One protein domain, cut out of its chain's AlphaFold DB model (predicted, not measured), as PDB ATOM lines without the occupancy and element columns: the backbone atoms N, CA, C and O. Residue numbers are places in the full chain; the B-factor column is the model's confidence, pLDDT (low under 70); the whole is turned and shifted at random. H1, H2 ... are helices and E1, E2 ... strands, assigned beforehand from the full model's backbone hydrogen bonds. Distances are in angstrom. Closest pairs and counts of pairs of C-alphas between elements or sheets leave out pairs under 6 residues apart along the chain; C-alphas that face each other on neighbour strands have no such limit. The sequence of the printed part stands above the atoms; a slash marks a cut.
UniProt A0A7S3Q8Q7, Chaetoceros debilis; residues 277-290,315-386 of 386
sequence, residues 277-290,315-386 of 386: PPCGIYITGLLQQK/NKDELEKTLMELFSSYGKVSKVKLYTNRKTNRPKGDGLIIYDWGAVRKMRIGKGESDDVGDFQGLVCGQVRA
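This is residues 277 to 290 and 315 to 386 of the 386 residues of a protein of Chaetoceros debilis (UniProt A0A7S3Q8Q7). A three-stranded sheet has H1 packed over it and H3 beside its edge strand E1; the E2-E3 turn and H2 lie at opposite ends of the long axis. Find 86 residues with three named helices and three named strands, E1, H1, E2, E3, H2, H3; the sheet runs E1 E3 E2, antiparallel, class mixed. It is only just compact, close to loose, radius of gyration of the C-alphas 13.9 A, spanning 45 by 24 by 21 A.

Start at C-alpha 279, (181.958, 171.967, 122.257), where E1, residues 279 to 283, begins. Next find H1, 316 to 327, E2, 333 to 340, 19.9 A, and E3, 347 to 355, 21.0 A, which bends by 62 degrees at 350. H2, 357 to 366, precedes H3, 373 to 385, 18.4 A, ending at (179.498, 186.916, 134.761).

Look for N 281 and O 353, 2.8 A, joining E1 and E3 within hydrogen-bond range, and N 337 and O 352, 2.8 A, in the E2-E3 hairpin. H1 and H3 are on one face, two layers, helices over a sheet. H1, height 8.5 A, has Glu 320 closest to Val 336 of E2, C-alphas 6.1 A apart. H2 only grazes the sheet. Every O i to N i+4 pair in H1, H2 and H3 is within range.

C-alphas 343 and 368 are farthest apart, 47.1 A. Residues 291 to 314 are cut out, a C-alpha gap of 17.2 A. Of the links printed whole, none is long. Confidence is under 70 at 277, 286 to 290 and 386.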
ATOM      1  N   PRO A 277     184.656 167.083 118.289       68.62
ATOM      2  CA  PRO A 277     183.570 166.825 119.216       68.62
ATOM      3  C   PRO A 277     182.819 168.135 119.489       68.62
ATOM      4  O   PRO A 277     183.447 169.192 119.591       68.62
ATOM      5  N   PRO A 278     181.478 168.098 119.576       72.62
ATOM      6  CA  PRO A 278     180.695 169.297 119.825       72.62
ATOM      7  C   PRO A 278     181.146 169.943 121.139       72.62
ATOM      8  O   PRO A 278     181.143 169.297 122.188       72.62
ATOM      9  N   CYS A 279     181.540 171.216 121.080       76.19
ATOM     10  CA  CYS A 279     181.958 171.967 122.257       76.19
ATOM     11  C   CYS A 279     180.717 172.419 123.035       76.19
ATOM     12  O   CYS A 279     179.837 173.096 122.493       76.19
ATOM     13  N   GLY A 280     180.628 172.005 124.299       80.56
ATOM     14  CA  GLY A 280     179.519 172.325 125.191       80.56
ATOM     15  C   GLY A 280     179.957 173.252 126.317       80.56
ATOM     16  O   GLY A 280     180.904 172.940 127.032       80.56
ATOM     17  N   ILE A 281     179.239 174.356 126.509       84.81
ATOM     18  CA  ILE A 281     179.409 175.260 127.648       84.81
ATOM     19  C   ILE A 281     178.347 174.922 128.691       84.81
ATOM     20  O   ILE A 281     177.144 174.932 128.413       84.81
ATOM     21  N   TYR A 282     178.805 174.583 129.894       86.19
ATOM     22  CA  TYR A 282     177.943 174.289 131.033       86.19
ATOM     23  C   TYR A 282     177.644 175.577 131.800       86.19
ATOM     24  O   TYR A 282     178.559 176.257 132.257       86.19
ATOM     25  N   ILE A 283     176.361 175.900 131.943       82.00
ATOM     26  CA  ILE A 283     175.884 177.086 132.652       82.00
ATOM     27  C   ILE A 283     175.184 176.630 133.924       82.00
ATOM     28  O   ILE A 283     174.243 175.835 133.877       82.00
ATOM     29  N   THR A 284     175.629 177.160 135.058       83.12
ATOM     30  CA  THR A 284     175.022 176.919 136.369       83.12
ATOM     31  C   THR A 284     174.352 178.163 136.911       83.12
ATOM     32  O   THR A 284     174.800 179.272 136.640       83.12
ATOM     33  N   GLY A 285     173.356 177.977 137.776       73.06
ATOM     34  CA  GLY A 285     172.847 179.062 138.620       73.06
ATOM     35  C   GLY A 285     171.703 179.889 138.027       73.06
ATOM     36  O   GLY A 285     171.269 180.844 138.666       73.06
ATOM     37  N   LEU A 286     171.115 179.473 136.902       68.56
ATOM     38  CA  LEU A 286     169.966 180.127 136.249       68.56
ATOM     39  C   LEU A 286     168.720 180.253 137.153       68.56
ATOM     40  O   LEU A 286     167.803 180.999 136.831       68.56
ATOM     41  N   LEU A 287     168.652 179.526 138.280       64.62
ATOM     42  CA  LEU A 287     167.519 179.566 139.223       64.62
ATOM     43  C   LEU A 287     167.917 179.779 140.698       64.62
ATOM     44  O   LEU A 287     167.064 179.674 141.586       64.62
ATOM     45  N   GLN A 288     169.195 180.039 141.000       58.66
ATOM     46  CA  GLN A 288     169.717 179.931 142.375       58.66
ATOM     47  C   GLN A 288     169.221 181.028 143.334       58.66
ATOM     48  O   GLN A 288     169.267 180.858 144.556       58.66
ATOM     49  N   GLN A 289     168.641 182.107 142.805       56.34
ATOM     50  CA  GLN A 289     168.224 183.269 143.592       56.34
ATOM     51  C   GLN A 289     167.150 182.939 144.650       56.34
ATOM     52  O   GLN A 289     167.131 183.527 145.730       56.34
ATOM     53  N   LYS A 290     166.290 181.933 144.414       54.84
ATOM     54  CA  LYS A 290     165.179 181.611 145.333       54.84
ATOM     55  C   LYS A 290     165.607 180.823 146.583       54.84
ATOM     56  O   LYS A 290     164.903 180.859 147.591       54.84
ATOM     57  N   ASN A 315     157.813 178.575 131.408       89.44
ATOM     58  CA  ASN A 315     157.855 177.655 130.275       89.44
ATOM     59  C   ASN A 315     159.292 177.264 129.913       89.44
ATOM     60  O   ASN A 315     160.126 178.100 129.567       89.44
ATOM     61  N   LYS A 316     159.573 175.956 129.984       89.94
ATOM     62  CA  LYS A 316     160.877 175.365 129.641       89.94
ATOM     63  C   LYS A 316     161.295 175.712 128.211       89.94
ATOM     64  O   LYS A 316     162.455 176.036 127.986       89.94
ATOM     65  N   ASP A 317     160.352 175.648 127.278       93.38
ATOM     66  CA  ASP A 317     160.631 175.826 125.853       93.38
ATOM     67  C   ASP A 317     160.897 177.297 125.511       93.38
ATOM     68  O   ASP A 317     161.777 177.598 124.708       93.38
ATOM     69  N   GLU A 318     160.211 178.227 126.186       92.75
ATOM     70  CA  GLU A 318     160.510 179.661 126.090       92.75
ATOM     71  C   GLU A 318     161.907 179.962 126.624       92.75
ATOM     72  O   GLU A 318     162.665 180.666 125.970       92.75
ATOM     73  N   LEU A 319     162.288 179.376 127.765       91.31
ATOM     74  CA  LEU A 319     163.628 179.556 128.322       91.31
ATOM     75  C   LEU A 319     164.714 178.974 127.403       91.31
ATOM     76  O   LEU A 319     165.756 179.599 127.223       91.31
ATOM     77  N   GLU A 320     164.481 177.804 126.798       93.94
ATOM     78  CA  GLU A 320     165.398 177.233 125.800       93.94
ATOM     79  C   GLU A 320     165.529 178.142 124.576       93.94
ATOM     80  O   GLU A 320     166.648 178.353 124.109       93.94
ATOM     81  N   LYS A 321     164.426 178.737 124.105       95.69
ATOM     82  CA  LYS A 321     164.429 179.695 122.994       95.69
ATOM     83  C   LYS A 321     165.184 180.980 123.341       95.69
ATOM     84  O   LYS A 321     166.045 181.385 122.567       95.69
ATOM     85  N   THR A 322     164.929 181.574 124.508       93.56
ATOM     86  CA  THR A 322     165.618 182.788 124.968       93.56
ATOM     87  C   THR A 322     167.115 182.551 125.139       93.56
ATOM     88  O   THR A 322     167.922 183.373 124.717       93.56
ATOM     89  N   LEU A 323     167.517 181.409 125.712       93.88
ATOM     90  CA  LEU A 323     168.931 181.046 125.813       93.88
ATOM     91  C   LEU A 323     169.544 180.829 124.429       93.88
ATOM     92  O   LEU A 323     170.655 181.279 124.175       93.88
ATOM     93  N   MET A 324     168.831 180.169 123.519       96.19
ATOM     94  CA  MET A 324     169.321 179.977 122.159       96.19
ATOM     95  C   MET A 324     169.547 181.319 121.457       96.19
ATOM     96  O   MET A 324     170.596 181.501 120.851       96.19
ATOM     97  N   GLU A 325     168.622 182.271 121.588       95.75
ATOM     98  CA  GLU A 325     168.733 183.621 121.024       95.75
ATOM     99  C   GLU A 325     169.887 184.421 121.647       95.75
ATOM    100  O   GLU A 325     170.750 184.918 120.926       95.75
ATOM    101  N   LEU A 326     169.973 184.464 122.980       94.50
ATOM    102  CA  LEU A 326     170.994 185.225 123.704       94.50
ATOM    103  C   LEU A 326     172.415 184.737 123.387       94.50
ATOM    104  O   LEU A 326     173.325 185.537 123.160       94.50
ATOM    105  N   PHE A 327     172.594 183.418 123.303       95.25
ATOM    106  CA  PHE A 327     173.888 182.803 123.011       95.25
ATOM    107  C   PHE A 327     174.198 182.670 121.512       95.25
ATOM    108  O   PHE A 327     175.336 182.360 121.154       95.25
ATOM    109  N   SER A 328     173.242 182.965 120.621       96.00
ATOM    110  CA  SER A 328     173.485 182.975 119.168       96.00
ATOM    111  C   SER A 328     174.439 184.090 118.726       96.00
ATOM    112  O   SER A 328     175.038 183.993 117.656       96.00
ATOM    113  N   SER A 329     174.621 185.123 119.555       94.50
ATOM    114  CA  SER A 329     175.563 186.224 119.315       94.50
ATOM    115  C   SER A 329     177.032 185.773 119.296       94.50
ATOM    116  O   SER A 329     177.832 186.319 118.535       94.50
ATOM    117  N   TYR A 330     177.382 184.741 120.071       93.00
ATOM    118  CA  TYR A 330     178.745 184.198 120.156       93.00
ATOM    119  C   TYR A 330     179.034 183.130 119.101       93.00
ATOM    120  O   TYR A 330     180.191 182.806 118.828       93.00
ATOM    121  N   GLY A 331     177.995 182.522 118.528       93.81
ATOM    122  CA  GLY A 331     178.167 181.329 117.721       93.81
ATOM    123  C   GLY A 331     176.864 180.674 117.300       93.81
ATOM    124  O   GLY A 331     175.821 180.856 117.919       93.81
ATOM    125  N   LYS A 332     176.931 179.814 116.278       95.50
ATOM    126  CA  LYS A 332     175.789 178.975 115.904       95.50
ATOM    127  C   LYS A 332     175.551 177.919 116.988       95.50
ATOM    128  O   LYS A 332     176.288 176.935 117.085       95.50
ATOM    129  N   VAL A 333     174.512 178.118 117.794       96.69
ATOM    130  CA  VAL A 333     174.086 177.155 118.816       96.69
ATOM    131  C   VAL A 333     173.442 175.949 118.127       96.69
ATOM    132  O   VAL A 333     172.472 176.081 117.385       96.69
ATOM    133  N   SER A 334     173.982 174.756 118.369       96.19
ATOM    134  CA  SER A 334     173.445 173.490 117.861       96.19
ATOM    135  C   SER A 334     172.273 173.003 118.712       96.19
ATOM    136  O   SER A 334     171.242 172.594 118.181       96.19
ATOM    137  N   LYS A 335     172.422 173.044 120.043       96.56
ATOM    138  CA  LYS A 335     171.402 172.546 120.973       96.56
ATOM    139  C   LYS A 335     171.537 173.177 122.351       96.56
ATOM    140  O   LYS A 335     172.636 173.256 122.889       96.56
ATOM    141  N   VAL A 336     170.410 173.523 122.963       96.44
ATOM    142  CA  VAL A 336     170.323 173.868 124.388       96.44
ATOM    143  C   VAL A 336     169.678 172.694 125.122       96.44
ATOM    144  O   VAL A 336     168.677 172.141 124.668       96.44
ATOM    145  N   LYS A 337     170.272 172.258 126.234       95.81
ATOM    146  CA  LYS A 337     169.743 171.184 127.080       95.81
ATOM    147  C   LYS A 337     169.628 171.679 128.513       95.81
ATOM    148  O   LYS A 337     170.620 171.719 129.237       95.81
ATOM    149  N   LEU A 338     168.413 172.017 128.933       95.06
ATOM    150  CA  LEU A 338     168.141 172.362 130.324       95.06
ATOM    151  C   LEU A 338     168.042 171.108 131.191       95.06
ATOM    152  O   LEU A 338     167.360 170.138 130.844       95.06
ATOM    153  N   TYR A 339     168.697 171.129 132.349       94.00
ATOM    154  CA  TYR A 339     168.575 170.050 133.317       94.00
ATOM    155  C   TYR A 339     167.294 170.223 134.122       94.00
ATOM    156  O   TYR A 339     167.124 171.182 134.875       94.00
ATOM    157  N   THR A 340     166.390 169.258 133.996       95.00
ATOM    158  CA  THR A 340     165.156 169.201 134.779       95.00
ATOM    159  C   THR A 340     165.260 168.161 135.888       95.00
ATOM    160  O   THR A 340     166.042 167.205 135.851       95.00
ATOM    161  N   ASN A 341     164.487 168.360 136.950       93.25
ATOM    162  CA  ASN A 341     164.324 167.352 137.981       93.25
ATOM    163  C   ASN A 341     163.385 166.255 137.469       93.25
ATOM    164  O   ASN A 341     162.220 166.523 137.199       93.25
ATOM    165  N   ARG A 342     163.873 165.011 137.408       95.00
ATOM    166  CA  ARG A 342     163.124 163.848 136.906       95.00
ATOM    167  C   ARG A 342     161.765 163.642 137.586       95.00
ATOM    168  O   ARG A 342     160.861 163.114 136.957       95.00
ATOM    169  N   LYS A 343     161.623 164.023 138.861       94.81
ATOM    170  CA  LYS A 343     160.377 163.818 139.618       94.81
ATOM    171  C   LYS A 343     159.343 164.919 139.389       94.81
ATOM    172  O   LYS A 343     158.155 164.643 139.416       94.81
ATOM    173  N   THR A 344     159.787 166.163 139.216       92.12
ATOM    174  CA  THR A 344     158.894 167.334 139.173       92.12
ATOM    175  C   THR A 344     158.815 167.986 137.797       92.12
ATOM    176  O   THR A 344     158.046 168.924 137.630       92.12
ATOM    177  N   ASN A 345     159.644 167.549 136.842       89.50
ATOM    178  CA  ASN A 345     159.870 168.170 135.532       89.50
ATOM    179  C   ASN A 345     160.202 169.672 135.574       89.50
ATOM    180  O   ASN A 345     160.220 170.335 134.542       89.50
ATOM    181  N   ARG A 346     160.537 170.214 136.750       89.19
ATOM    182  CA  ARG A 346     160.942 171.614 136.904       89.19
ATOM    183  C   ARG A 346     162.424 171.793 136.560       89.19
ATOM    184  O   ARG A 346     163.216 170.897 136.879       89.19
ATOM    185  N   PRO A 347     162.820 172.926 135.958       87.38
ATOM    186  CA  PRO A 347     164.223 173.226 135.694       87.38
ATOM    187  C   PRO A 347     165.006 173.321 137.009       87.38
ATOM    188  O   PRO A 347     164.535 173.901 137.986       87.38
ATOM    189  N   LYS A 348     166.203 172.725 137.043       89.75
ATOM    190  CA  LYS A 348     167.111 172.769 138.202       89.75
ATOM    191  C   LYS A 348     167.886 174.082 138.307       89.75
ATOM    192  O   LYS A 348     168.456 174.352 139.356       89.75
ATOM    193  N   GLY A 349     167.884 174.879 137.239       87.50
ATOM    194  CA  GLY A 349     168.713 176.075 137.122       87.50
ATOM    195  C   GLY A 349     170.069 175.840 136.471       87.50
ATOM    196  O   GLY A 349     170.864 176.766 136.426       87.50
ATOM    197  N   ASP A 350     170.319 174.647 135.941       90.00
ATOM    198  CA  ASP A 350     171.527 174.359 135.176       90.00
ATOM    199  C   ASP A 350     171.148 174.025 133.730       90.00
ATOM    200  O   ASP A 350     170.087 173.440 133.466       90.00
ATOM    201  N   GLY A 351     172.029 174.356 132.792       93.81
ATOM    202  CA  GLY A 351     171.855 174.093 131.369       93.81
ATOM    203  C   GLY A 351     173.178 173.793 130.673       93.81
ATOM    204  O   GLY A 351     174.245 174.198 131.119       93.81
ATOM    205  N   LEU A 352     173.108 173.054 129.570       95.38
ATOM    206  CA  LEU A 352     174.232 172.815 128.669       95.38
ATOM    207  C   LEU A 352     173.912 173.437 127.311       95.38
ATOM    208  O   LEU A 352     172.920 173.059 126.685       95.38
ATOM    209  N   ILE A 353     174.753 174.361 126.856       96.06
ATOM    210  CA  ILE A 353     174.665 174.957 125.521       96.06
ATOM    211  C   ILE A 353     175.733 174.321 124.648       96.06
ATOM    212  O   ILE A 353     176.913 174.357 124.975       96.06
ATOM    213  N   ILE A 354     175.314 173.716 123.546       95.75
ATOM    214  CA  ILE A 354     176.184 173.017 122.608       95.75
ATOM    215  C   ILE A 354     176.286 173.861 121.349       95.75
ATOM    216  O   ILE A 354     175.266 174.141 120.716       95.75
ATOM    217  N   TYR A 355     177.504 174.230 120.969       96.12
ATOM    218  CA  TYR A 355     177.774 174.980 119.748       96.12
ATOM    219  C   TYR A 355     178.181 174.053 118.606       96.12
ATOM    220  O   TYR A 355     178.809 173.012 118.810       96.12
ATOM    221  N   ASP A 356     177.851 174.464 117.385       95.12
ATOM    222  CA  ASP A 356     178.462 173.902 116.185       95.12
ATOM    223  C   ASP A 356     179.876 174.482 116.041       95.12
ATOM    224  O   ASP A 356     180.072 175.565 115.482       95.12
ATOM    225  N   TRP A 357     180.866 173.775 116.595       91.38
ATOM    226  CA  TRP A 357     182.248 174.257 116.647       91.38
ATOM    227  C   TRP A 357     182.816 174.559 115.258       91.38
ATOM    228  O   TRP A 357     183.548 175.529 115.094       91.38
ATOM    229  N   GLY A 358     182.424 173.799 114.230       91.06
ATOM    230  CA  GLY A 358     182.861 174.056 112.859       91.06
ATOM    231  C   GLY A 358     182.399 175.419 112.336       91.06
ATOM    232  O   GLY A 358     183.146 176.091 111.625       91.06
ATOM    233  N   ALA A 359     181.192 175.851 112.708       91.81
ATOM    234  CA  ALA A 359     180.670 177.170 112.357       91.81
ATOM    235  C   ALA A 359     181.319 178.289 113.187       91.81
ATOM    236  O   ALA A 359     181.716 179.308 112.624       91.81
ATOM    237  N   VAL A 360     181.467 178.086 114.502       91.94
ATOM    238  CA  VAL A 360     182.115 179.056 115.407       91.94
ATOM    239  C   VAL A 360     183.557 179.316 114.977       91.94
ATOM    240  O   VAL A 360     183.936 180.464 114.752       91.94
ATOM    241  N   ARG A 361     184.326 178.248 114.752       91.44
ATOM    242  CA  ARG A 361     185.710 178.293 114.274       91.44
ATOM    243  C   ARG A 361     185.860 179.111 112.996       91.44
ATOM    244  O   ARG A 361     186.699 180.004 112.932       91.44
ATOM    245  N   LYS A 362     185.019 178.855 111.988       92.81
ATOM    246  CA  LYS A 362     185.046 179.607 110.720       92.81
ATOM    247  C   LYS A 362     184.797 181.102 110.928       92.81
ATOM    248  O   LYS A 362     185.474 181.911 110.302       92.81
ATOM    249  N   MET A 363     183.856 181.468 111.801       92.12
ATOM    250  CA  MET A 363     183.574 182.875 112.099       92.12
ATOM    251  C   MET A 363     184.727 183.561 112.835       92.12
ATOM    252  O   MET A 363     185.053 184.695 112.499       92.12
ATOM    253  N   ARG A 364     185.352 182.888 113.808       91.81
ATOM    254  CA  ARG A 364     186.455 183.455 114.602       91.81
ATOM    255  C   ARG A 364     187.737 183.609 113.794       91.81
ATOM    256  O   ARG A 364     188.299 184.698 113.757       91.81
ATOM    257  N   ILE A 365     188.128 182.571 113.052       91.31
ATOM    258  CA  ILE A 365     189.290 182.635 112.153       91.31
ATOM    259  C   ILE A 365     189.088 183.733 111.098       91.31
ATOM    260  O   ILE A 365     190.014 184.482 110.807       91.31
ATOM    261  N   GLY A 366     187.865 183.895 110.573       92.31
ATOM    262  CA  GLY A 366     187.539 184.976 109.637       92.31
ATOM    263  C   GLY A 366     187.697 186.390 110.213       92.31
ATOM    264  O   GLY A 366     187.884 187.332 109.449       92.31
ATOM    265  N   LYS A 367     187.658 186.541 111.542       92.94
ATOM    266  CA  LYS A 367     187.897 187.803 112.261       92.94
ATOM    267  C   LYS A 367     189.344 187.970 112.746       92.94
ATOM    268  O   LYS A 367     189.655 188.992 113.345       92.94
ATOM    269  N   GLY A 368     190.217 186.987 112.508       93.00
ATOM    270  CA  GLY A 368     191.580 186.970 113.047       93.00
ATOM    271  C   GLY A 368     191.658 186.636 114.542       93.00
ATOM    272  O   GLY A 368     192.677 186.904 115.169       93.00
ATOM    273  N   GLU A 369     190.599 186.070 115.127       94.06
ATOM    274  CA  GLU A 369     190.587 185.635 116.527       94.06
ATOM    275  C   GLU A 369     191.205 184.235 116.705       94.06
ATOM    276  O   GLU A 369     191.239 183.428 115.772       94.06
ATOM    277  N   SER A 370     191.636 183.932 117.936       91.44
ATOM    278  CA  SER A 370     192.153 182.618 118.339       91.44
ATOM    279  C   SER A 370     191.133 181.493 118.102       91.44
ATOM    280  O   SER A 370     189.942 181.614 118.407       91.44
ATOM    281  N   ASP A 371     191.629 180.373 117.576       90.88
ATOM    282  CA  ASP A 371     190.896 179.114 117.392       90.88
ATOM    283  C   ASP A 371     190.950 178.219 118.645       90.88
ATOM    284  O   ASP A 371     190.468 177.086 118.644       90.88
ATOM    285  N   ASP A 372     191.544 178.708 119.734       92.38
ATOM    286  CA  ASP A 372     191.580 177.967 120.986       92.38
ATOM    287  C   ASP A 372     190.171 177.881 121.607       92.38
ATOM    288  O   ASP A 372     189.444 178.875 121.765       92.38
ATOM    289  N   VAL A 373     189.771 176.655 121.952       88.81
ATOM    290  CA  VAL A 373     188.495 176.355 122.616       88.81
ATOM    291  C   VAL A 373     188.446 176.992 124.007       88.81
ATOM    292  O   VAL A 373     187.389 177.470 124.422       88.81
ATOM    293  N   GLY A 374     189.576 177.021 124.714       89.75
ATOM    294  CA  GLY A 374     189.735 177.651 126.018       89.75
ATOM    295  C   GLY A 374     189.493 179.155 125.957       89.75
ATOM    296  O   GLY A 374     188.709 179.667 126.754       89.75
ATOM    297  N   ASP A 375     190.050 179.840 124.955       91.00
ATOM    298  CA  ASP A 375     189.826 181.279 124.755       91.00
ATOM    299  C   ASP A 375     188.354 181.580 124.457       91.00
ATOM    300  O   ASP A 375     187.778 182.527 124.997       91.00
ATOM    301  N   PHE A 376     187.710 180.753 123.620       91.75
ATOM    302  CA  PHE A 376     186.273 180.882 123.353       91.75
ATOM    303  C   PHE A 376     185.447 180.692 124.625       91.75
ATOM    304  O   PHE A 376     184.540 181.473 124.918       91.75
ATOM    305  N   GLN A 377     185.759 179.648 125.394       90.19
ATOM    306  CA  GLN A 377     185.071 179.362 126.641       90.19
ATOM    307  C   GLN A 377     185.264 180.501 127.649       90.19
ATOM    308  O   GLN A 377     184.299 180.876 128.317       90.19
ATOM    309  N   GLY A 378     186.468 181.070 127.734       89.06
ATOM    310  CA  GLY A 378     186.781 182.224 128.573       89.06
ATOM    311  C   GLY A 378     185.944 183.445 128.201       89.06
ATOM    312  O   GLY A 378     185.315 184.033 129.079       89.06
ATOM    313  N   LEU A 379     185.847 183.753 126.905       91.75
ATOM    314  CA  LEU A 379     185.046 184.861 126.381       91.75
ATOM    315  C   LEU A 379     183.562 184.727 126.758       91.75
ATOM    316  O   LEU A 379     182.985 185.632 127.360       91.75
ATOM    317  N   VAL A 380     182.953 183.571 126.468       90.75
ATOM    318  CA  VAL A 380     181.532 183.343 126.777       90.75
ATOM    319  C   VAL A 380     181.290 183.353 128.290       90.75
ATOM    320  O   VAL A 380     180.308 183.930 128.754       90.75
ATOM    321  N   CYS A 381     182.177 182.745 129.086       87.44
ATOM    322  CA  CYS A 381     182.039 182.736 130.546       87.44
ATOM    323  C   CYS A 381     182.210 184.127 131.167       87.44
ATOM    324  O   CYS A 381     181.508 184.444 132.126       87.44
ATOM    325  N   GLY A 382     183.133 184.942 130.649       86.00
ATOM    326  CA  GLY A 382     183.381 186.298 131.134       86.00
ATOM    327  C   GLY A 382     182.151 187.184 130.979       86.00
ATOM    328  O   GLY A 382     181.756 187.865 131.921       86.00
ATOM    329  N   GLN A 383     181.475 187.087 129.836       84.62
ATOM    330  CA  GLN A 383     180.332 187.943 129.535       84.62
ATOM    331  C   GLN A 383     179.027 187.521 130.217       84.62
ATOM    332  O   GLN A 383     178.130 188.336 130.371       84.62
ATOM    333  N   VAL A 384     178.915 186.262 130.651       80.06
ATOM    334  CA  VAL A 384     177.785 185.799 131.479       80.06
ATOM    335  C   VAL A 384     177.960 186.195 132.953       80.06
ATOM    336  O   VAL A 384     176.988 186.196 133.706       80.06
ATOM    337  N   ARG A 385     179.195 186.481 133.387       76.06
ATOM    338  CA  ARG A 385     179.498 186.916 134.761       76.06
ATOM    339  C   ARG A 385     179.395 188.429 134.962       76.06
ATOM    340  O   ARG A 385     179.172 188.828 136.103       76.06
ATOM    341  N   ALA A 386     179.620 189.214 133.908       59.53
ATOM    342  CA  ALA A 386     179.413 190.662 133.886       59.53
ATOM    343  C   ALA A 386     177.914 190.988 133.874       59.53
ATOM    344  O   ALA A 386     177.528 191.952 134.571       59.53
TER     345      ALA A 386